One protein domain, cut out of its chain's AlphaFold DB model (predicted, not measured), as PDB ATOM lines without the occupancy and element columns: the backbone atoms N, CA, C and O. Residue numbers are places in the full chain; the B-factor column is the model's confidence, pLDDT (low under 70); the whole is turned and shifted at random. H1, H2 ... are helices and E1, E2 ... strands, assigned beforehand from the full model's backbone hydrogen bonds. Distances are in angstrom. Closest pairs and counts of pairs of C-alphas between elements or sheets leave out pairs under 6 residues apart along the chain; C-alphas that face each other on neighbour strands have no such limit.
ATOM      1  N   ARG A 927     -42.154 -16.239 -39.375       76.38
ATOM      2  CA  ARG A 927     -42.736 -15.875 -38.078       76.38
ATOM      3  C   ARG A 927     -43.689 -16.965 -37.603       76.38
ATOM      4  O   ARG A 927     -43.502 -17.467 -36.498       76.38
ATOM      5  N   GLU A 928     -44.638 -17.379 -38.439       76.94
ATOM      6  CA  GLU A 928     -45.603 -18.429 -38.099       76.94
ATOM      7  C   GLU A 928     -44.911 -19.774 -37.847       76.94
ATOM      8  O   GLU A 928     -45.240 -20.450 -36.877       76.94
ATOM      9  N   MET A 929     -43.888 -20.139 -38.631       82.06
ATOM     10  CA  MET A 929     -43.063 -21.325 -38.362       82.06
ATOM     11  C   MET A 929     -42.368 -21.245 -36.995       82.06
ATOM     12  O   MET A 929     -42.404 -22.211 -36.235       82.06
ATOM     13  N   ARG A 930     -41.761 -20.101 -36.645       80.25
ATOM     14  CA  ARG A 930     -41.081 -19.921 -35.351       80.25
ATOM     15  C   ARG A 930     -42.065 -19.934 -34.176       80.25
ATOM     16  O   ARG A 930     -41.786 -20.571 -33.164       80.25
ATOM     17  N   LEU A 931     -43.230 -19.299 -34.323       77.00
ATOM     18  CA  LEU A 931     -44.317 -19.349 -33.339       77.00
ATOM     19  C   LEU A 931     -44.851 -20.777 -33.164       77.00
ATOM     20  O   LEU A 931     -45.041 -21.222 -32.034       77.00
ATOM     21  N   GLN A 932     -45.026 -21.521 -34.259       82.19
ATOM     22  CA  GLN A 932     -45.474 -22.911 -34.225       82.19
ATOM     23  C   GLN A 932     -44.454 -23.833 -33.543       82.19
ATOM     24  O   GLN A 932     -44.854 -24.694 -32.763       82.19
ATOM     25  N   ILE A 933     -43.150 -23.617 -33.749       86.50
ATOM     26  CA  ILE A 933     -42.089 -24.319 -33.007       86.50
ATOM     27  C   ILE A 933     -42.181 -24.002 -31.503       86.50
ATOM     28  O   ILE A 933     -42.202 -24.921 -30.687       86.50
ATOM     29  N   TYR A 934     -42.313 -22.724 -31.127       82.12
ATOM     30  CA  TYR A 934     -42.364 -22.272 -29.726       82.12
ATOM     31  C   TYR A 934     -43.637 -22.640 -28.946       82.12
ATOM     32  O   TYR A 934     -43.642 -22.516 -27.716       82.12
ATOM     33  N   ARG A 935     -44.688 -23.116 -29.626       81.88
ATOM     34  CA  ARG A 935     -45.882 -23.719 -29.004       81.88
ATOM     35  C   ARG A 935     -45.613 -25.105 -28.403       81.88
ATOM     36  O   ARG A 935     -46.446 -25.594 -27.646       81.88
ATOM     37  N   GLY A 936     -44.490 -25.746 -28.738       83.44
ATOM     38  CA  GLY A 936     -44.094 -27.057 -28.222       83.44
ATOM     39  C   GLY A 936     -42.710 -27.043 -27.567       83.44
ATOM     40  O   GLY A 936     -41.990 -26.050 -27.672       83.44
ATOM     41  N   PRO A 937     -42.322 -28.136 -26.885       83.50
ATOM     42  CA  PRO A 937     -41.011 -28.251 -26.262       83.50
ATOM     43  C   PRO A 937     -39.901 -28.184 -27.313       83.50
ATOM     44  O   PRO A 937     -39.965 -28.854 -28.355       83.50
ATOM     45  N   VAL A 938     -38.883 -27.388 -26.992       85.81
ATOM     46  CA  VAL A 938     -37.638 -27.222 -27.745       85.81
ATOM     47  C   VAL A 938     -36.484 -27.526 -26.796       85.81
ATOM     48  O   VAL A 938     -36.368 -26.895 -25.744       85.81
ATOM     49  N   ASP A 939     -35.631 -28.479 -27.152       81.38
ATOM     50  CA  ASP A 939     -34.411 -28.766 -26.404       81.38
ATOM     51  C   ASP A 939     -33.406 -27.617 -26.600       81.38
ATOM     52  O   ASP A 939     -33.084 -27.242 -27.728       81.38
ATOM     53  N   GLN A 940     -32.931 -27.023 -25.503       80.19
ATOM     54  CA  GLN A 940     -32.031 -25.866 -25.540       80.19
ATOM     55  C   GLN A 940     -30.594 -26.223 -25.969       80.19
ATOM     56  O   GLN A 940     -29.832 -25.323 -26.323       80.19
ATOM     57  N   VAL A 941     -30.214 -27.504 -25.921       76.75
ATOM     58  CA  VAL A 941     -28.865 -27.996 -26.240       76.75
ATOM     59  C   VAL A 941     -28.829 -28.626 -27.628       76.75
ATOM     60  O   VAL A 941     -27.930 -28.324 -28.410       76.75
ATOM     61  N   THR A 942     -29.793 -29.492 -27.961       76.44
ATOM     62  CA  THR A 942     -29.821 -30.143 -29.283       76.44
ATOM     63  C   THR A 942     -30.552 -29.323 -30.345       76.44
ATOM     64  O   THR A 942     -30.410 -29.615 -31.533       76.44
ATOM     65  N   GLU A 943     -31.316 -28.296 -29.954       80.75
ATOM     66  CA  GLU A 943     -32.260 -27.546 -30.803       80.75
ATOM     67  C   GLU A 943     -33.367 -28.422 -31.433       80.75
ATOM     68  O   GLU A 943     -34.069 -27.988 -32.351       80.75
ATOM     69  N   ASP A 944     -33.547 -29.659 -30.956       82.62
ATOM     70  CA  ASP A 944     -34.629 -30.526 -31.417       82.62
ATOM     71  C   ASP A 944     -35.967 -30.039 -30.853       82.62
ATOM     72  O   ASP A 944     -36.072 -29.647 -29.690       82.62
ATOM     73  N   SER A 945     -37.026 -30.081 -31.658       84.62
ATOM     74  CA  SER A 945     -38.340 -29.579 -31.240       84.62
ATOM     75  C   SER A 945     -39.490 -30.483 -31.658       84.62
ATOM     76  O   SER A 945     -39.408 -31.239 -32.627       84.62
ATOM     77  N   ARG A 946     -40.593 -30.423 -30.903       83.44
ATOM     78  CA  ARG A 946     -41.779 -31.259 -31.151       83.44
ATOM     79  C   ARG A 946     -42.572 -30.850 -32.397       83.44
ATOM     80  O   ARG A 946     -43.226 -31.703 -32.988       83.44
ATOM     81  N   TYR A 947     -42.517 -29.575 -32.786       83.44
ATOM     82  CA  TYR A 947     -43.279 -29.012 -33.912       83.44
ATOM     83  C   TYR A 947     -42.388 -28.515 -35.065       83.44
ATOM     84  O   TYR A 947     -42.780 -27.632 -35.826       83.44
ATOM     85  N   THR A 948     -41.191 -29.087 -35.219       82.00
ATOM     86  CA  THR A 948     -40.379 -28.887 -36.428       82.00
ATOM     87  C   THR A 948     -41.005 -29.557 -37.653       82.00
ATOM     88  O   THR A 948     -41.700 -30.567 -37.550       82.00
ATOM     89  N   ILE A 949     -40.681 -29.024 -38.830       84.12
ATOM     90  CA  ILE A 949     -40.981 -29.630 -40.136       84.12
ATOM     91  C   ILE A 949     -39.815 -30.539 -40.597       84.12
ATOM     92  O   ILE A 949     -39.986 -31.383 -41.472       84.12
ATOM     93  N   ASN A 950     -38.623 -30.408 -39.997       81.94
ATOM     94  CA  ASN A 950     -37.445 -31.216 -40.322       81.94
ATOM     95  C   ASN A 950     -37.355 -32.465 -39.426       81.94
ATOM     96  O   ASN A 950     -37.017 -32.356 -38.249       81.94
ATOM     97  N   GLU A 951     -37.563 -33.650 -40.008       78.50
ATOM     98  CA  GLU A 951     -37.481 -34.958 -39.332       78.50
ATOM     99  C   GLU A 951     -36.165 -35.178 -38.561       78.50
ATOM    100  O   GLU A 951     -36.164 -35.788 -37.491       78.50
ATOM    101  N   GLN A 952     -35.038 -34.652 -39.055       78.75
ATOM    102  CA  GLN A 952     -33.734 -34.822 -38.402       78.75
ATOM    103  C   GLN A 952     -33.608 -34.036 -37.091       78.75
ATOM    104  O   GLN A 952     -32.834 -34.439 -36.230       78.75
ATOM    105  N   LYS A 953     -34.381 -32.951 -36.944       81.25
ATOM    106  CA  LYS A 953     -34.480 -32.114 -35.735       81.25
ATOM    107  C   LYS A 953     -35.759 -32.384 -34.934       81.25
ATOM    108  O   LYS A 953     -36.154 -31.585 -34.082       81.25
ATOM    109  N   LEU A 954     -36.476 -33.464 -35.256       81.31
ATOM    110  CA  LEU A 954     -37.708 -33.820 -34.566       81.31
ATOM    111  C   LEU A 954     -37.371 -34.396 -33.197       81.31
ATOM    112  O   LEU A 954     -36.637 -35.379 -33.096       81.31
ATOM    113  N   LEU A 955     -37.961 -33.826 -32.149       79.81
ATOM    114  CA  LEU A 955     -37.807 -34.331 -30.790       79.81
ATOM    115  C   LEU A 955     -38.479 -35.712 -30.666       79.81
ATOM    116  O   LEU A 955     -39.693 -35.828 -30.481       79.81
ATOM    117  N   LYS A 956     -37.672 -36.773 -30.808       75.62
ATOM    118  CA  LYS A 956     -38.123 -38.180 -30.843       75.62
ATOM    119  C   LYS A 956     -38.634 -38.683 -29.492       75.62
ATOM    120  O   LYS A 956     -39.388 -39.651 -29.445       75.62
ATOM    121  N   LYS A 957     -38.222 -38.037 -28.398       74.12
ATOM    122  CA  LYS A 957     -38.683 -38.330 -27.040       74.12
ATOM    123  C   LYS A 957     -39.991 -37.592 -26.776       74.12
ATOM    124  O   LYS A 957     -40.071 -36.379 -26.950       74.12
ATOM    125  N   GLU A 958     -41.009 -38.318 -26.333       71.62
ATOM    126  CA  GLU A 958     -42.261 -37.707 -25.902       71.62
ATOM    127  C   GLU A 958     -42.061 -37.043 -24.533       71.62
ATOM    128  O   GLU A 958     -41.692 -37.693 -23.555       71.62
ATOM    129  N   ILE A 959     -42.253 -35.724 -24.488       76.38
ATOM    130  CA  ILE A 959     -42.181 -34.913 -23.272       76.38
ATOM    131  C   ILE A 959     -43.586 -34.381 -23.008       76.38
ATOM    132  O   ILE A 959     -44.196 -33.785 -23.895       76.38
ATOM    133  N   THR A 960     -44.098 -34.595 -21.799       75.88
ATOM    134  CA  THR A 960     -45.319 -33.945 -21.321       75.88
ATOM    135  C   THR A 960     -45.010 -32.503 -20.930       75.88
ATOM    136  O   THR A 960     -44.004 -32.230 -20.277       75.88
ATOM    137  N   PHE A 961     -45.864 -31.576 -21.359       81.31
ATOM    138  CA  PHE A 961     -45.715 -30.147 -21.104       81.31
ATOM    139  C   PHE A 961     -47.084 -29.481 -20.960       81.31
ATOM    140  O   PHE A 961     -48.099 -30.015 -21.422       81.31
ATOM    141  N   ARG A 962     -47.114 -28.313 -20.324       77.12
ATOM    142  CA  ARG A 962     -48.305 -27.483 -20.116       77.12
ATOM    143  C   ARG A 962     -47.977 -26.017 -20.407       77.12
ATOM    144  O   ARG A 962     -46.929 -25.540 -19.967       77.12
ATOM    145  N   PRO A 963     -48.850 -25.284 -21.122       78.44
ATOM    146  CA  PRO A 963     -48.696 -23.847 -21.275       78.44
ATOM    147  C   PRO A 963     -48.976 -23.134 -19.947       78.44
ATOM    148  O   PRO A 963     -49.853 -23.528 -19.178       78.44
ATOM    149  N   MET A 964     -48.245 -22.054 -19.707       78.19
ATOM    150  CA  MET A 964     -48.372 -21.163 -18.559       78.19
ATOM    151  C   MET A 964     -48.332 -19.714 -19.040       78.19
ATOM    152  O   MET A 964     -47.623 -19.388 -19.991       78.19
ATOM    153  N   ILE A 965     -49.060 -18.827 -18.363       80.94
ATOM    154  CA  ILE A 965     -49.096 -17.406 -18.714       80.94
ATOM    155  C   ILE A 965     -48.214 -16.627 -17.741       80.94
ATOM    156  O   ILE A 965     -48.510 -16.544 -16.548       80.94
ATOM    157  N   LEU A 966     -47.160 -16.014 -18.273       82.88
ATOM    158  CA  LEU A 966     -46.387 -14.990 -17.583       82.88
ATOM    159  C   LEU A 966     -46.971 -13.616 -17.910       82.88
ATOM    160  O   LEU A 966     -47.193 -13.280 -19.071       82.88
ATOM    161  N   VAL A 967     -47.204 -12.802 -16.889       83.06
ATOM    162  CA  VAL A 967     -47.590 -11.400 -17.031       83.06
ATOM    163  C   VAL A 967     -46.328 -10.571 -16.846       83.06
ATOM    164  O   VAL A 967     -45.894 -10.329 -15.720       83.06
ATOM    165  N   PHE A 968     -45.706 -10.186 -17.958       84.50
ATOM    166  CA  PHE A 968     -44.561  -9.286 -17.945       84.50
ATOM    167  C   PHE A 968     -45.013  -7.865 -17.611       84.50
ATOM    168  O   PHE A 968     -46.009  -7.380 -18.155       84.50
ATOM    169  N   TYR A 969     -44.246  -7.202 -16.751       80.75
ATOM    170  CA  TYR A 969     -44.420  -5.810 -16.357       80.75
ATOM    171  C   TYR A 969     -43.072  -5.077 -16.442       80.75
ATOM    172  O   TYR A 969     -42.107  -5.464 -15.776       80.75
ATOM    173  N   ASP A 970     -42.982  -4.011 -17.242       75.81
ATOM    174  CA  ASP A 970     -41.776  -3.177 -17.346       75.81
ATOM    175  C   ASP A 970     -41.589  -2.279 -16.107       75.81
ATOM    176  O   ASP A 970     -41.795  -1.067 -16.146       75.81
ATOM    177  N   ARG A 971     -41.160  -2.886 -14.991       68.50
ATOM    178  CA  ARG A 971     -40.930  -2.202 -13.701       68.50
ATOM    179  C   ARG A 971     -39.925  -1.044 -13.784       68.50
ATOM    180  O   ARG A 971     -39.933  -0.178 -12.918       68.50
ATOM    181  N   PHE A 972     -39.045  -1.039 -14.786       66.75
ATOM    182  CA  PHE A 972     -37.920  -0.104 -14.885       66.75
ATOM    183  C   PHE A 972     -38.088   0.963 -15.981       66.75
ATOM    184  O   PHE A 972     -37.170   1.762 -16.181       66.75
ATOM    185  N   GLY A 973     -39.209   0.980 -16.714       63.44
ATOM    186  CA  GLY A 973     -39.410   1.905 -17.837       63.44
ATOM    187  C   GLY A 973     -38.307   1.788 -18.897       63.44
ATOM    188  O   GLY A 973     -37.784   2.796 -19.380       63.44
ATOM    189  N   GLN A 974     -37.863   0.563 -19.183       66.75
ATOM    190  CA  GLN A 974     -36.846   0.277 -20.205       66.75
ATOM    191  C   GLN A 974     -37.433   0.256 -21.618       66.75
ATOM    192  O   GLN A 974     -36.712   0.455 -22.594       66.75
ATOM    193  N   PHE A 975     -38.729  -0.030 -21.705       68.06
ATOM    194  CA  PHE A 975     -39.454  -0.403 -22.908       68.06
ATOM    195  C   PHE A 975     -40.686   0.494 -23.131       68.06
ATOM    196  O   PHE A 975     -41.058   0.725 -24.277       68.06
ATOM    197  N   GLY A 976     -41.313   1.016 -22.068       59.03
ATOM    198  CA  GLY A 976     -42.467   1.926 -22.149       59.03
ATOM    199  C   GLY A 976     -42.127   3.427 -22.174       59.03
ATOM    200  O   GLY A 976     -41.211   3.884 -21.492       59.03
ATOM    201  N   ASN A 977     -42.935   4.217 -22.894       56.00
ATOM    202  CA  ASN A 977     -42.851   5.686 -22.948       56.00
ATOM    203  C   ASN A 977     -43.566   6.368 -21.758       56.00
ATOM    204  O   ASN A 977     -44.508   7.126 -21.960       56.00
ATOM    205  N   GLY A 978     -43.125   6.107 -20.524       53.19
ATOM    206  CA  GLY A 978     -43.347   6.953 -19.331       53.19
ATOM    207  C   GLY A 978     -44.770   7.175 -18.774       53.19
ATOM    208  O   GLY A 978     -44.875   7.469 -17.589       53.19
ATOM    209  N   ALA A 979     -45.838   7.049 -19.567       55.19
ATOM    210  CA  ALA A 979     -47.216   7.351 -19.156       55.19
ATOM    211  C   ALA A 979     -47.956   6.137 -18.568       55.19
ATOM    212  O   ALA A 979     -48.710   6.283 -17.611       55.19
ATOM    213  N   GLU A 980     -47.692   4.937 -19.093       58.12
ATOM    214  CA  GLU A 980     -48.154   3.665 -18.529       58.12
ATOM    215  C   GLU A 980     -47.024   2.618 -18.580       58.12
ATOM    216  O   GLU A 980     -46.242   2.593 -19.540       58.12
ATOM    217  N   PRO A 981     -46.906   1.739 -17.567       63.34
ATOM    218  CA  PRO A 981     -45.919   0.665 -17.558       63.34
ATOM    219  C   PRO A 981     -46.265  -0.396 -18.611       63.34
ATOM    220  O   PRO A 981     -47.371  -0.935 -18.635       63.34
ATOM    221  N   LEU A 982     -45.305  -0.745 -19.476       73.19
ATOM    222  CA  LEU A 982     -45.538  -1.721 -20.543       73.19
ATOM    223  C   LEU A 982     -45.821  -3.112 -19.952       73.19
ATOM    224  O   LEU A 982     -44.911  -3.804 -19.491       73.19
ATOM    225  N   GLN A 983     -47.083  -3.532 -20.017       76.38
ATOM    226  CA  GLN A 983     -47.542  -4.842 -19.562       76.38
ATOM    227  C   GLN A 983     -47.914  -5.735 -20.753       76.38
ATOM    228  O   GLN A 983     -48.688  -5.326 -21.622       76.38
ATOM    229  N   CYS A 984     -47.416  -6.974 -20.797       76.69
ATOM    230  CA  CYS A 984     -47.846  -7.967 -21.788       76.69
ATOM    231  C   CYS A 984     -47.999  -9.372 -21.186       76.69
ATOM    232  O   CYS A 984     -47.265  -9.778 -20.289       76.69
ATOM    233  N   LYS A 985     -48.985 -10.125 -21.686       79.81
ATOM    234  CA  LYS A 985     -49.183 -11.541 -21.345       79.81
ATOM    235  C   LYS A 985     -48.395 -12.389 -22.342       79.81
ATOM    236  O   LYS A 985     -48.558 -12.221 -23.547       79.81
ATOM    237  N   VAL A 986     -47.552 -13.284 -21.843       83.94
ATOM    238  CA  VAL A 986     -46.636 -14.118 -22.629       83.94
ATOM    239  C   VAL A 986     -46.887 -15.579 -22.275       83.94
ATOM    240  O   VAL A 986     -46.831 -15.954 -21.106       83.94
ATOM    241  N   SER A 987     -47.170 -16.405 -23.281       83.25
ATOM    242  CA  SER A 987     -47.325 -17.850 -23.099       83.25
ATOM    243  C   SER A 987     -45.956 -18.533 -23.150       83.25
ATOM    244  O   SER A 987     -45.211 -18.366 -24.118       83.25
ATOM    245  N   VAL A 988     -45.631 -19.293 -22.109       84.81
ATOM    246  CA  VAL A 988     -44.427 -20.135 -21.992       84.81
ATOM    247  C   VAL A 988     -44.846 -21.562 -21.646       84.81
ATOM    248  O   VAL A 988     -46.010 -21.808 -21.337       84.81
ATOM    249  N   LEU A 989     -43.922 -22.513 -21.689       84.94
ATOM    250  CA  LEU A 989     -44.164 -23.899 -21.298       84.94
ATOM    251  C   LEU A 989     -43.490 -24.198 -19.957       84.94
ATOM    252  O   LEU A 989     -42.401 -23.704 -19.675       84.94
ATOM    253  N   ASP A 990     -44.101 -25.059 -19.148       74.88
ATOM    254  CA  ASP A 990     -43.520 -25.583 -17.900       74.88
ATOM    255  C   ASP A 990     -42.175 -26.319 -18.098       74.88
ATOM    256  O   ASP A 990     -41.364 -26.426 -17.176       74.88
ATOM    257  N   CYS A 991     -41.919 -26.805 -19.313       76.44
ATOM    258  CA  CYS A 991     -40.673 -27.431 -19.734       76.44
ATOM    259  C   CYS A 991     -39.632 -26.458 -20.316       76.44
ATOM    260  O   CYS A 991     -38.484 -26.876 -20.480       76.44
ATOM    261  N   ASP A 992     -39.992 -25.197 -20.600       81.88
ATOM    262  CA  ASP A 992     -39.045 -24.196 -21.105       81.88
ATOM    263  C   ASP A 992     -37.944 -23.930 -20.062       81.88
ATOM    264  O   ASP A 992     -38.168 -23.921 -18.843       81.88
ATOM    265  N   THR A 993     -36.738 -23.650 -20.551       81.56
ATOM    266  CA  THR A 993     -35.658 -23.077 -19.740       81.56
ATOM    267  C   THR A 993     -35.916 -21.597 -19.444       81.56
ATOM    268  O   THR A 993     -36.601 -20.898 -20.196       81.56
ATOM    269  N   VAL A 994     -35.295 -21.073 -18.381       79.44
ATOM    270  CA  VAL A 994     -35.336 -19.634 -18.046       79.44
ATOM    271  C   VAL A 994     -34.894 -18.764 -19.233       79.44
ATOM    272  O   VAL A 994     -35.501 -17.724 -19.495       79.44
ATOM    273  N   ARG A 995     -33.895 -19.218 -19.999       81.19
ATOM    274  CA  ARG A 995     -33.421 -18.545 -21.212       81.19
ATOM    275  C   ARG A 995     -34.508 -18.444 -22.281       81.19
ATOM    276  O   ARG A 995     -34.791 -17.347 -22.752       81.19
ATOM    277  N   GLN A 996     -35.156 -19.560 -22.611       84.56
ATOM    278  CA  GLN A 996     -36.250 -19.598 -23.591       84.56
ATOM    279  C   GLN A 996     -37.439 -18.740 -23.141       84.56
ATOM    280  O   GLN A 996     -38.026 -18.034 -23.956       84.56
ATOM    281  N   ALA A 997     -37.755 -18.722 -21.842       83.81
ATOM    282  CA  ALA A 997     -38.779 -17.835 -21.295       83.81
ATOM    283  C   ALA A 997     -38.412 -16.346 -21.464       83.81
ATOM    284  O   ALA A 997     -39.252 -15.559 -21.904       83.81
ATOM    285  N   LYS A 998     -37.156 -15.952 -21.197       84.50
ATOM    286  CA  LYS A 998     -36.663 -14.588 -21.472       84.50
ATOM    287  C   LYS A 998     -36.723 -14.243 -22.962       84.50
ATOM    288  O   LYS A 998     -37.153 -13.145 -23.302       84.50
ATOM    289  N   GLU A 999     -36.334 -15.162 -23.845       85.50
ATOM    290  CA  GLU A 999     -36.407 -14.972 -25.302       85.50
ATOM    291  C   GLU A 999     -37.863 -14.786 -25.774       85.50
ATOM    292  O   GLU A 999     -38.135 -13.842 -26.515       85.50
ATOM    293  N   LYS A1000     -38.821 -15.582 -25.270       86.44
ATOM    294  CA  LYS A1000     -40.264 -15.424 -25.551       86.44
ATOM    295  C   LYS A1000     -40.822 -14.084 -25.044       86.44
ATOM    296  O   LYS A1000     -41.585 -13.438 -25.763       86.44
ATOM    297  N   ILE A1001     -40.423 -13.629 -23.850       84.75
ATOM    298  CA  ILE A1001     -40.816 -12.311 -23.314       84.75
ATOM    299  C   ILE A1001     -40.252 -11.181 -24.184       84.75
ATOM    300  O   ILE A1001     -40.995 -10.284 -24.582       84.75
ATOM    301  N   LEU A1002     -38.960 -11.231 -24.516       83.69
ATOM    302  CA  LEU A1002     -38.314 -10.212 -25.342       83.69
ATOM    303  C   LEU A1002     -38.895 -10.169 -26.757       83.69
ATOM    304  O   LEU A1002     -39.131  -9.080 -27.269       83.69
ATOM    305  N   ASP A1003     -39.193 -11.309 -27.385       80.06
ATOM    306  CA  ASP A1003     -39.843 -11.317 -28.698       80.06
ATOM    307  C   ASP A1003     -41.266 -10.736 -28.652       80.06
ATOM    308  O   ASP A1003     -41.648 -10.033 -29.589       80.06
ATOM    309  N   ALA A1004     -42.028 -10.936 -27.569       79.25
ATOM    310  CA  ALA A1004     -43.328 -10.286 -27.381       79.25
ATOM    311  C   ALA A1004     -43.190  -8.759 -27.202       79.25
ATOM    312  O   ALA A1004     -43.867  -7.989 -27.889       79.25
ATOM    313  N   VAL A1005     -42.274  -8.315 -26.335       78.38
ATOM    314  CA  VAL A1005     -41.985  -6.891 -26.077       78.38
ATOM    315  C   VAL A1005     -41.482  -6.188 -27.342       78.38
ATOM    316  O   VAL A1005     -42.049  -5.179 -27.756       78.38
ATOM    317  N   TYR A1006     -40.467  -6.736 -28.012       76.19
ATOM    318  CA  TYR A1006     -39.886  -6.133 -29.212       76.19
ATOM    319  C   TYR A1006     -40.805  -6.166 -30.428       76.19
ATOM    320  O   TYR A1006     -40.673  -5.303 -31.294       76.19
ATOM    321  N   SER A1007     -41.730  -7.126 -30.517       72.25
ATOM    322  CA  SER A1007     -42.737  -7.114 -31.581       72.25
ATOM    323  C   SER A1007     -43.763  -6.003 -31.357       72.25
ATOM    324  O   SER A1007     -44.048  -5.269 -32.298       72.25
ATOM    325  N   ARG A1008     -44.227  -5.797 -30.114       69.81
ATOM    326  CA  ARG A1008     -45.147  -4.697 -29.764       69.81
ATOM    327  C   ARG A1008     -44.505  -3.314 -29.912       69.81
ATOM    328  O   ARG A1008     -45.128  -2.396 -30.421       69.81
ATOM    329  N   LEU A1009     -43.230  -3.177 -29.550       70.62
ATOM    330  CA  LEU A1009     -42.449  -1.950 -29.765       70.62
ATOM    331  C   LEU A1009     -41.926  -1.779 -31.204       70.62
ATOM    332  O   LEU A1009     -41.159  -0.855 -31.469       70.62
ATOM    333  N   ARG A1010     -42.281  -2.688 -32.125       64.50
ATOM    334  CA  ARG A1010     -41.854  -2.691 -33.538       64.50
ATOM    335  C   ARG A1010     -40.325  -2.584 -33.726       64.50
ATOM    336  O   ARG A1010     -39.840  -2.023 -34.706       64.50
ATOM    337  N   VAL A1011     -39.541  -3.157 -32.804       67.69
ATOM    338  CA  VAL A1011     -38.069  -3.113 -32.828       67.69
ATOM    339  C   VAL A1011     -37.519  -4.135 -33.841       67.69
ATOM    340  O   VAL A1011     -37.758  -5.346 -33.679       67.69
ATOM    341  N   PRO A1012     -36.750  -3.695 -34.864       63.34
ATOM    342  CA  PRO A1012     -36.134  -4.582 -35.851       63.34
ATOM    343  C   PRO A1012     -35.208  -5.609 -35.200       63.34
ATOM    344  O   PRO A1012     -34.525  -5.291 -34.229       63.34
ATOM    345  N   ALA A1013     -35.123  -6.818 -35.762       64.38
ATOM    346  CA  ALA A1013     -34.331  -7.917 -35.196       64.38
ATOM    347  C   ALA A1013     -32.858  -7.550 -34.915       64.38
ATOM    348  O   ALA A1013     -32.302  -7.988 -33.914       64.38
ATOM    349  N   SER A1014     -32.251  -6.691 -35.741       59.66
ATOM    350  CA  SER A1014     -30.882  -6.177 -35.570       59.66
ATOM    351  C   SER A1014     -30.690  -5.204 -34.398       59.66
ATOM    352  O   SER A1014     -29.555  -4.926 -34.030       59.66
ATOM    353  N   ARG A1015     -31.774  -4.674 -33.815       65.50
ATOM    354  CA  ARG A1015     -31.767  -3.745 -32.668       65.50
ATOM    355  C   ARG A1015     -32.304  -4.376 -31.373       65.50
ATOM    356  O   ARG A1015     -32.446  -3.679 -30.372       65.50
ATOM    357  N   ARG A1016     -32.617  -5.678 -31.375       73.62
ATOM    358  CA  ARG A1016     -33.081  -6.418 -30.186       73.62
ATOM    359  C   ARG A1016     -31.888  -6.787 -29.304       73.62
ATOM    360  O   ARG A1016     -30.900  -7.322 -29.802       73.62
ATOM    361  N   LEU A1017     -31.974  -6.532 -27.998       76.62
ATOM    362  CA  LEU A1017     -30.952  -6.981 -27.048       76.62
ATOM    363  C   LEU A1017     -31.161  -8.476 -26.734       76.62
ATOM    364  O   LEU A1017     -32.305  -8.914 -26.608       76.62
ATOM    365  N   PRO A1018     -30.086  -9.272 -26.594       74.94
ATOM    366  CA  PRO A1018     -30.195 -10.704 -26.331       74.94
ATOM    367  C   PRO A1018     -30.629 -11.001 -24.888       74.94
ATOM    368  O   PRO A1018     -30.313 -10.257 -23.958       74.94
ATOM    369  N   ALA A1019     -31.278 -12.151 -24.684       76.69
ATOM    370  CA  ALA A1019     -31.792 -12.593 -23.383       76.69
ATOM    371  C   ALA A1019     -30.733 -12.719 -22.272       76.69
ATOM    372  O   ALA A1019     -31.069 -12.612 -21.093       76.69
ATOM    373  N   SER A1020     -29.453 -12.887 -22.615       74.75
ATOM    374  CA  SER A1020     -28.333 -12.918 -21.661       74.75
ATOM    375  C   SER A1020     -28.069 -11.577 -20.955       74.75
ATOM    376  O   SER A1020     -27.405 -11.552 -19.922       74.75
ATOM    377  N   ARG A1021     -28.603 -10.454 -21.463       78.38
ATOM    378  CA  ARG A1021     -28.491  -9.125 -20.827       78.38
ATOM    379  C   ARG A1021     -29.397  -8.955 -19.593       78.38
ATOM    380  O   ARG A1021     -29.218  -7.986 -18.854       78.38
ATOM    381  N   PHE A1022     -30.349  -9.865 -19.369       78.75
ATOM    382  CA  PHE A1022     -31.425  -9.710 -18.385       78.75
ATOM    383  C   PHE A1022     -31.555 -10.922 -17.448       78.75
ATOM    384  O   PHE A1022     -31.421 -12.065 -17.880       78.75
ATOM    385  N   ASP A1023     -31.909 -10.679 -16.188       78.31
ATOM    386  CA  ASP A1023     -32.417 -11.686 -15.250       78.31
ATOM    387  C   ASP A1023     -33.952 -11.702 -15.273       78.31
ATOM    388  O   ASP A1023     -34.580 -10.644 -15.377       78.31
ATOM    389  N   LEU A1024     -34.556 -12.882 -15.105       79.88
ATOM    390  CA  LEU A1024     -36.005 -13.044 -14.961       79.88
ATOM    391  C   LEU A1024     -36.385 -13.160 -13.479       79.88
ATOM    392  O   LEU A1024     -35.817 -13.973 -12.748       79.88
ATOM    393  N   ILE A1025     -37.347 -12.351 -13.034       78.75
ATOM    394  CA  ILE A1025     -37.754 -12.267 -11.624       78.75
ATOM    395  C   ILE A1025     -39.265 -12.439 -11.516       78.75
ATOM    396  O   ILE A1025     -40.004 -11.794 -12.256       78.75
ATOM    397  N   ARG A1026     -39.705 -13.286 -10.581       71.69
ATOM    398  CA  ARG A1026     -41.107 -13.538 -10.214       71.69
ATOM    399  C   ARG A1026     -41.494 -12.718  -8.979       71.69
ATOM    400  O   ARG A1026     -40.679 -12.581  -8.067       71.69
ATOM    401  N   PHE A1027     -42.746 -12.266  -8.915       71.75
ATOM    402  CA  PHE A1027     -43.366 -11.732  -7.697       71.75
ATOM    403  C   PHE A1027     -44.812 -12.246  -7.506       71.75
ATOM    404  O   PHE A1027     -45.466 -12.650  -8.469       71.75
ATOM    405  N   GLY A1028     -45.274 -12.318  -6.250       51.56
ATOM    406  CA  GLY A1028     -46.454 -13.109  -5.852       51.56
ATOM    407  C   GLY A1028     -47.842 -12.479  -6.051       51.56
ATOM    408  O   GLY A1028     -48.822 -13.213  -6.153       51.56
ATOM    409  N   THR A1029     -47.952 -11.153  -6.137       53.91
ATOM    410  CA  THR A1029     -49.230 -10.421  -6.268       53.91
ATOM    411  C   THR A1029     -49.175  -9.421  -7.424       53.91
ATOM    412  O   THR A1029     -48.089  -8.927  -7.725       53.91
ATOM    413  N   PRO A1030     -50.308  -9.073  -8.073       47.81
ATOM    414  CA  PRO A1030     -50.332  -7.984  -9.050       47.81
ATOM    415  C   PRO A1030     -49.774  -6.696  -8.423       47.81
ATOM    416  O   PRO A1030     -50.070  -6.425  -7.255       47.81
ATOM    417  N   PRO A1031     -48.984  -5.891  -9.157       51.44
ATOM    418  CA  PRO A1031     -48.447  -4.661  -8.610       51.44
ATOM    419  C   PRO A1031     -49.579  -3.634  -8.547       51.44
ATOM    420  O   PRO A1031     -49.975  -3.062  -9.562       51.44
ATOM    421  N   THR A1032     -50.102  -3.379  -7.348       43.44
ATOM    422  CA  THR A1032     -50.767  -2.102  -7.085       43.44
ATOM    423  C   THR A1032     -49.752  -0.980  -7.315       43.44
ATOM    424  O   THR A1032     -48.554  -1.148  -7.086       43.44
ATOM    425  N   VAL A1033     -50.220   0.175  -7.787       45.06
ATOM    426  CA  VAL A1033     -49.384   1.280  -8.314       45.06
ATOM    427  C   VAL A1033     -48.506   1.968  -7.237       45.06
ATOM    428  O   VAL A1033     -47.801   2.930  -7.518       45.06
ATOM    429  N   ALA A1034     -48.473   1.442  -6.009       41.00
ATOM    430  CA  ALA A1034     -47.681   1.936  -4.885       41.00
ATOM    431  C   ALA A1034     -46.899   0.800  -4.189       41.00
ATOM    432  O   ALA A1034     -47.285   0.322  -3.125       41.00
ATOM    433  N   GLN A1047     -38.688 -14.051  -6.158       50.16
ATOM    434  CA  GLN A1047     -37.774 -15.134  -6.533       50.16
ATOM    435  C   GLN A1047     -37.043 -14.797  -7.841       50.16
ATOM    436  O   GLN A1047     -37.670 -14.530  -8.871       50.16
ATOM    437  N   VAL A1048     -35.707 -14.821  -7.812       58.47
ATOM    438  CA  VAL A1048     -34.863 -14.671  -9.009       58.47
ATOM    439  C   VAL A1048     -34.679 -16.043  -9.654       58.47
ATOM    440  O   VAL A1048     -34.176 -16.969  -9.018       58.47
ATOM    441  N   LEU A1049     -35.056 -16.177 -10.924       55.62
ATOM    442  CA  LEU A1049     -34.887 -17.419 -11.673       55.62
ATOM    443  C   LEU A1049     -33.504 -17.414 -12.339       55.62
ATOM    444  O   LEU A1049     -33.285 -16.724 -13.333       55.62
ATOM    445  N   GLN A1050     -32.557 -18.155 -11.759       55.84
ATOM    446  CA  GLN A1050     -31.192 -18.292 -12.282       55.84
ATOM    447  C   GLN A1050     -31.116 -19.249 -13.480       55.84
ATOM    448  O   GLN A1050     -31.765 -20.299 -13.496       55.84
ATOM    449  N   GLU A1051     -30.268 -18.899 -14.448       58.12
ATOM    450  CA  GLU A1051     -29.800 -19.800 -15.504       58.12
ATOM    451  C   GLU A1051     -28.713 -20.729 -14.941       58.12
ATOM    452  O   GLU A1051     -28.035 -20.386 -13.975       58.12
ATOM    453  N   MET A1052     -28.579 -21.942 -15.488       43.38
ATOM    454  CA  MET A1052     -27.772 -22.983 -14.834       43.38
ATOM    455  C   MET A1052     -26.259 -22.899 -15.085       43.38
ATOM    456  O   MET A1052     -25.522 -23.685 -14.498       43.38
ATOM    457  N   ASP A1053     -25.811 -21.932 -15.890       41.81
ATOM    458  CA  ASP A1053     -24.390 -21.635 -16.120       41.81
ATOM    459  C   ASP A1053     -23.721 -20.973 -14.892       41.81
ATOM    460  O   ASP A1053     -22.498 -20.913 -14.815       41.81
ATOM    461  N   ARG A1069     -36.103 -26.126 -15.241       53.44
ATOM    462  CA  ARG A1069     -37.377 -25.987 -15.966       53.44
ATOM    463  C   ARG A1069     -38.354 -25.078 -15.220       53.44
ATOM    464  O   ARG A1069     -38.376 -25.075 -13.988       53.44
ATOM    465  N   MET A1070     -39.208 -24.398 -15.975       54.34
ATOM    466  CA  MET A1070     -40.341 -23.566 -15.534       54.34
ATOM    467  C   MET A1070     -41.494 -24.347 -14.844       54.34
ATOM    468  O   MET A1070     -42.644 -23.931 -14.903       54.34
ATOM    469  N   SER A1071     -41.252 -25.490 -14.194       52.47
ATOM    470  CA  SER A1071     -42.340 -26.339 -13.676       52.47
ATOM    471  C   SER A1071     -43.176 -25.633 -12.598       52.47
ATOM    472  O   SER A1071     -42.627 -24.912 -11.765       52.47
ATOM    473  N   CYS A1072     -44.495 -25.887 -12.536       45.75
ATOM    474  CA  CYS A1072     -45.325 -25.309 -11.464       45.75
ATOM    475  C   CYS A1072     -44.804 -25.691 -10.059       45.75
ATOM    476  O   CYS A1072     -44.937 -24.897  -9.141       45.75
ATOM    477  N   LEU A1073     -44.142 -26.846  -9.896       43.56
ATOM    478  CA  LEU A1073     -43.482 -27.260  -8.644       43.56
ATOM    479  C   LEU A1073     -42.301 -26.358  -8.233       43.56
ATOM    480  O   LEU A1073     -42.083 -26.170  -7.045       43.56
ATOM    481  N   ASN A1074     -41.580 -25.756  -9.185       49.16
ATOM    482  CA  ASN A1074     -40.537 -24.755  -8.908       49.16
ATOM    483  C   ASN A1074     -41.114 -23.341  -8.666       49.16
ATOM    484  O   ASN A1074     -40.363 -22.402  -8.409       49.16
ATOM    485  N   LEU A1075     -42.437 -23.185  -8.807       48.09
ATOM    486  CA  LEU A1075     -43.196 -21.931  -8.775       48.09
ATOM    487  C   LEU A1075     -44.317 -21.946  -7.708       48.09
ATOM    488  O   LEU A1075     -45.135 -21.021  -7.663       48.09
ATOM    489  N   ILE A1076     -44.363 -22.988  -6.875       46.19
ATOM    490  CA  ILE A1076     -45.218 -23.141  -5.691       46.19
ATOM    491  C   ILE A1076     -44.328 -22.962  -4.454       46.19
ATOM    492  O   ILE A1076     -43.181 -23.405  -4.454       46.19
ATOM    493  N   ASP A1077     -44.849 -22.296  -3.421       40.34
ATOM    494  CA  ASP A1077     -44.132 -22.091  -2.158       40.34
ATOM    495  C   ASP A1077     -43.810 -23.435  -1.476       40.34
ATOM    496  O   ASP A1077     -44.714 -24.266  -1.336       40.34
ATOM    497  N   GLY A1094     -52.372 -20.723 -12.104       55.19
ATOM    498  CA  GLY A1094     -52.771 -19.351 -12.459       55.19
ATOM    499  C   GLY A1094     -51.665 -18.526 -13.148       55.19
ATOM    500  O   GLY A1094     -50.538 -19.001 -13.287       55.19
ATOM    501  N   PRO A1095     -51.962 -17.287 -13.587       63.31
ATOM    502  CA  PRO A1095     -50.984 -16.413 -14.238       63.31
ATOM    503  C   PRO A1095     -49.945 -15.869 -13.245       63.31
ATOM    504  O   PRO A1095     -50.301 -15.364 -12.180       63.31
ATOM    505  N   PHE A1096     -48.662 -15.916 -13.613       72.19
ATOM    506  CA  PHE A1096     -47.552 -15.477 -12.758       72.19
ATOM    507  C   PHE A1096     -46.981 -14.132 -13.206       72.19
ATOM    508  O   PHE A1096     -46.720 -13.935 -14.392       72.19
ATOM    509  N   TRP A1097     -46.736 -13.214 -12.271       75.00
ATOM    510  CA  TRP A1097     -46.199 -11.889 -12.580       75.00
ATOM    511  C   TRP A1097     -44.669 -11.892 -12.600       75.00
ATOM    512  O   TRP A1097     -44.025 -12.429 -11.692       75.00
ATOM    513  N   VAL A1098     -44.084 -11.304 -13.649       79.69
ATOM    514  CA  VAL A1098     -42.631 -11.284 -13.870       79.69
ATOM    515  C   VAL A1098     -42.125  -9.947 -14.407       79.69
ATOM    516  O   VAL A1098     -42.852  -9.203 -15.062       79.69
ATOM    517  N   TYR A1099     -40.844  -9.656 -14.185       80.00
ATOM    518  CA  TYR A1099     -40.144  -8.546 -14.836       80.00
ATOM    519  C   TYR A1099     -38.699  -8.916 -15.196       80.00
ATOM    520  O   TYR A1099     -38.135  -9.879 -14.670       80.00
ATOM    521  N   LEU A1100     -38.108  -8.150 -16.120       81.25
ATOM    522  CA  LEU A1100     -36.727  -8.318 -16.581       81.25
ATOM    523  C   LEU A1100     -35.819  -7.260 -15.943       81.25
ATOM    524  O   LEU A1100     -36.000  -6.061 -16.166       81.25
ATOM    525  N   ARG A1101     -34.821  -7.700 -15.173       80.00
ATOM    526  CA  ARG A1101     -33.810  -6.830 -14.549       80.00
ATOM    527  C   ARG A1101     -32.513  -6.847 -15.368       80.00
ATOM    528  O   ARG A1101     -32.003  -7.937 -15.615       80.00
ATOM    529  N   PRO A1102     -31.931  -5.699 -15.753       76.12
ATOM    530  CA  PRO A1102     -30.620  -5.666 -16.407       76.12
ATOM    531  C   PRO A1102     -29.506  -6.224 -15.515       76.12
ATOM    532  O   PRO A1102     -29.417  -5.863 -14.337       76.12
ATOM    533  N   ARG A1103     -28.606  -7.042 -16.075       73.31
ATOM    534  CA  ARG A1103     -27.367  -7.443 -15.385       73.31
ATOM    535  C   ARG A1103     -26.395  -6.252 -15.343       73.31
ATOM    536  O   ARG A1103     -25.970  -5.765 -16.390       73.31
ATOM    537  N   LYS A1104     -26.009  -5.803 -14.137       54.12
ATOM    538  CA  LYS A1104     -25.180  -4.590 -13.913       54.12
ATOM    539  C   LYS A1104     -23.830  -4.578 -14.653       54.12
ATOM    540  O   LYS A1104     -23.348  -3.501 -14.979       54.12
ATOM    541  N   ASN A1105     -23.250  -5.742 -14.958       47.25
ATOM    542  CA  ASN A1105     -21.916  -5.845 -15.570       47.25
ATOM    543  C   ASN A1105     -21.928  -5.908 -17.113       47.25
ATOM    544  O   ASN A1105     -20.881  -6.077 -17.733       47.25
ATOM    545  N   ALA A1106     -23.086  -5.760 -17.765       40.75
ATOM    546  CA  ALA A1106     -23.176  -5.748 -19.225       40.75
ATOM    547  C   ALA A1106     -22.937  -4.331 -19.797       40.75
ATOM    548  O   ALA A1106     -23.877  -3.652 -20.209       40.75
ATOM    549  N   GLY A1107     -21.666  -3.915 -19.799       35.81
ATOM    550  CA  GLY A1107     -21.173  -2.532 -19.907       35.81
ATOM    551  C   GLY A1107     -21.882  -1.514 -20.825       35.81
ATOM    552  O   GLY A1107     -22.221  -1.789 -21.976       35.81
TER     553      GLY A1107
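What this domain is: This is residues 927 to 1034, 1047 to 1053, 1069 to 1077 and 1094 to 1107 of the 1123 residues of an uncharacterized protein of Macrostomum lignano (UniProt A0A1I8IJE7). A strongly twisted wall of five strands has one long helix, H2, packed over one face, in two layers; at one end of this body lie the short helix H1 and a long looping stretch, residues 935 to 962, which reaches far out. The printed part has 138 residues, with three named helices and five named strands in the order H1 E1 E2 H2 E3 E4 H3 E5. The sheet runs E2 E1 E5 E3 E4 and is mixed, E1 and E5 being parallel and the other neighbours antiparallel. The class is mixed, helices and strands, with 57 residues in named elements, under half. The whole is compact, with a radius of gyration of the C-alphas of 15.6 A and spans of 49 by 39 by 28 A.

How they stand to each other: H1, residues 927 to 934, is not on the sheet, with 3 pairs of C-alphas within 10 A. E1, residues 963 to 969, and E2, residues 983 to 989, form a hairpin at 153 degrees, with N 966 and O 986 2.9 A apart. H2, residues 994 to 1008, is on the sheet; its closest C-alphas to E2 are those of Ile 1001 and Val 986, 6.1 A apart. H1 and H2 are only just apart, at 8.3 A. E2, H2 and E3, residues 1022 to 1027, form a split strand-helix-strand unit, two strands running the same way with E1 and E5 between them; its crossover is right-handed. E4, residues 1047 to 1049, is an edge strand antiparallel to E3, with N 1026 and O 1047 2.9 A apart. H3, residues 1072 to 1075, only grazes the sheet. E5, residues 1096 to 1102, is parallel to E1 at 53 degrees, with N 967 and O 1096 2.8 A apart, and antiparallel to E3 at 148 degrees, with N 1023 and O 1101 2.8 A apart. In H1 and H2 every O i to N i+4 pair is within hydrogen-bond range; H3 is too short for such a pair.

Where its parts are: H1 begins at C-alpha 927, (-42.736, -15.875, -38.078), and is 10.5 A long. E1 is 19.2 A long, E2 19.4 A, H2 21.4 A and E3 16.2 A. E4 and H3 have three and four residues. E5 is 19.9 A long and ends at C-alpha 1102, (-30.620, -5.666, -16.407).

The domain as a whole: The C-alphas of Gln 952 and Ala 1034, the two farthest apart, are 51.7 A apart. Residues 1035 to 1046, 1054 to 1068 and 1078 to 1093 are not printed, with C-alpha gaps of 19.8 A, 13.7 A and 13.7 A. The links H1 to E1, E1 to E2 and H2 to E3 are long. The mean pLDDT of the printed part is 71.0; 47 residues are under 70, among them 971 to 981, 1028 to 1034, 1047 to 1053 and 1069 to 1077.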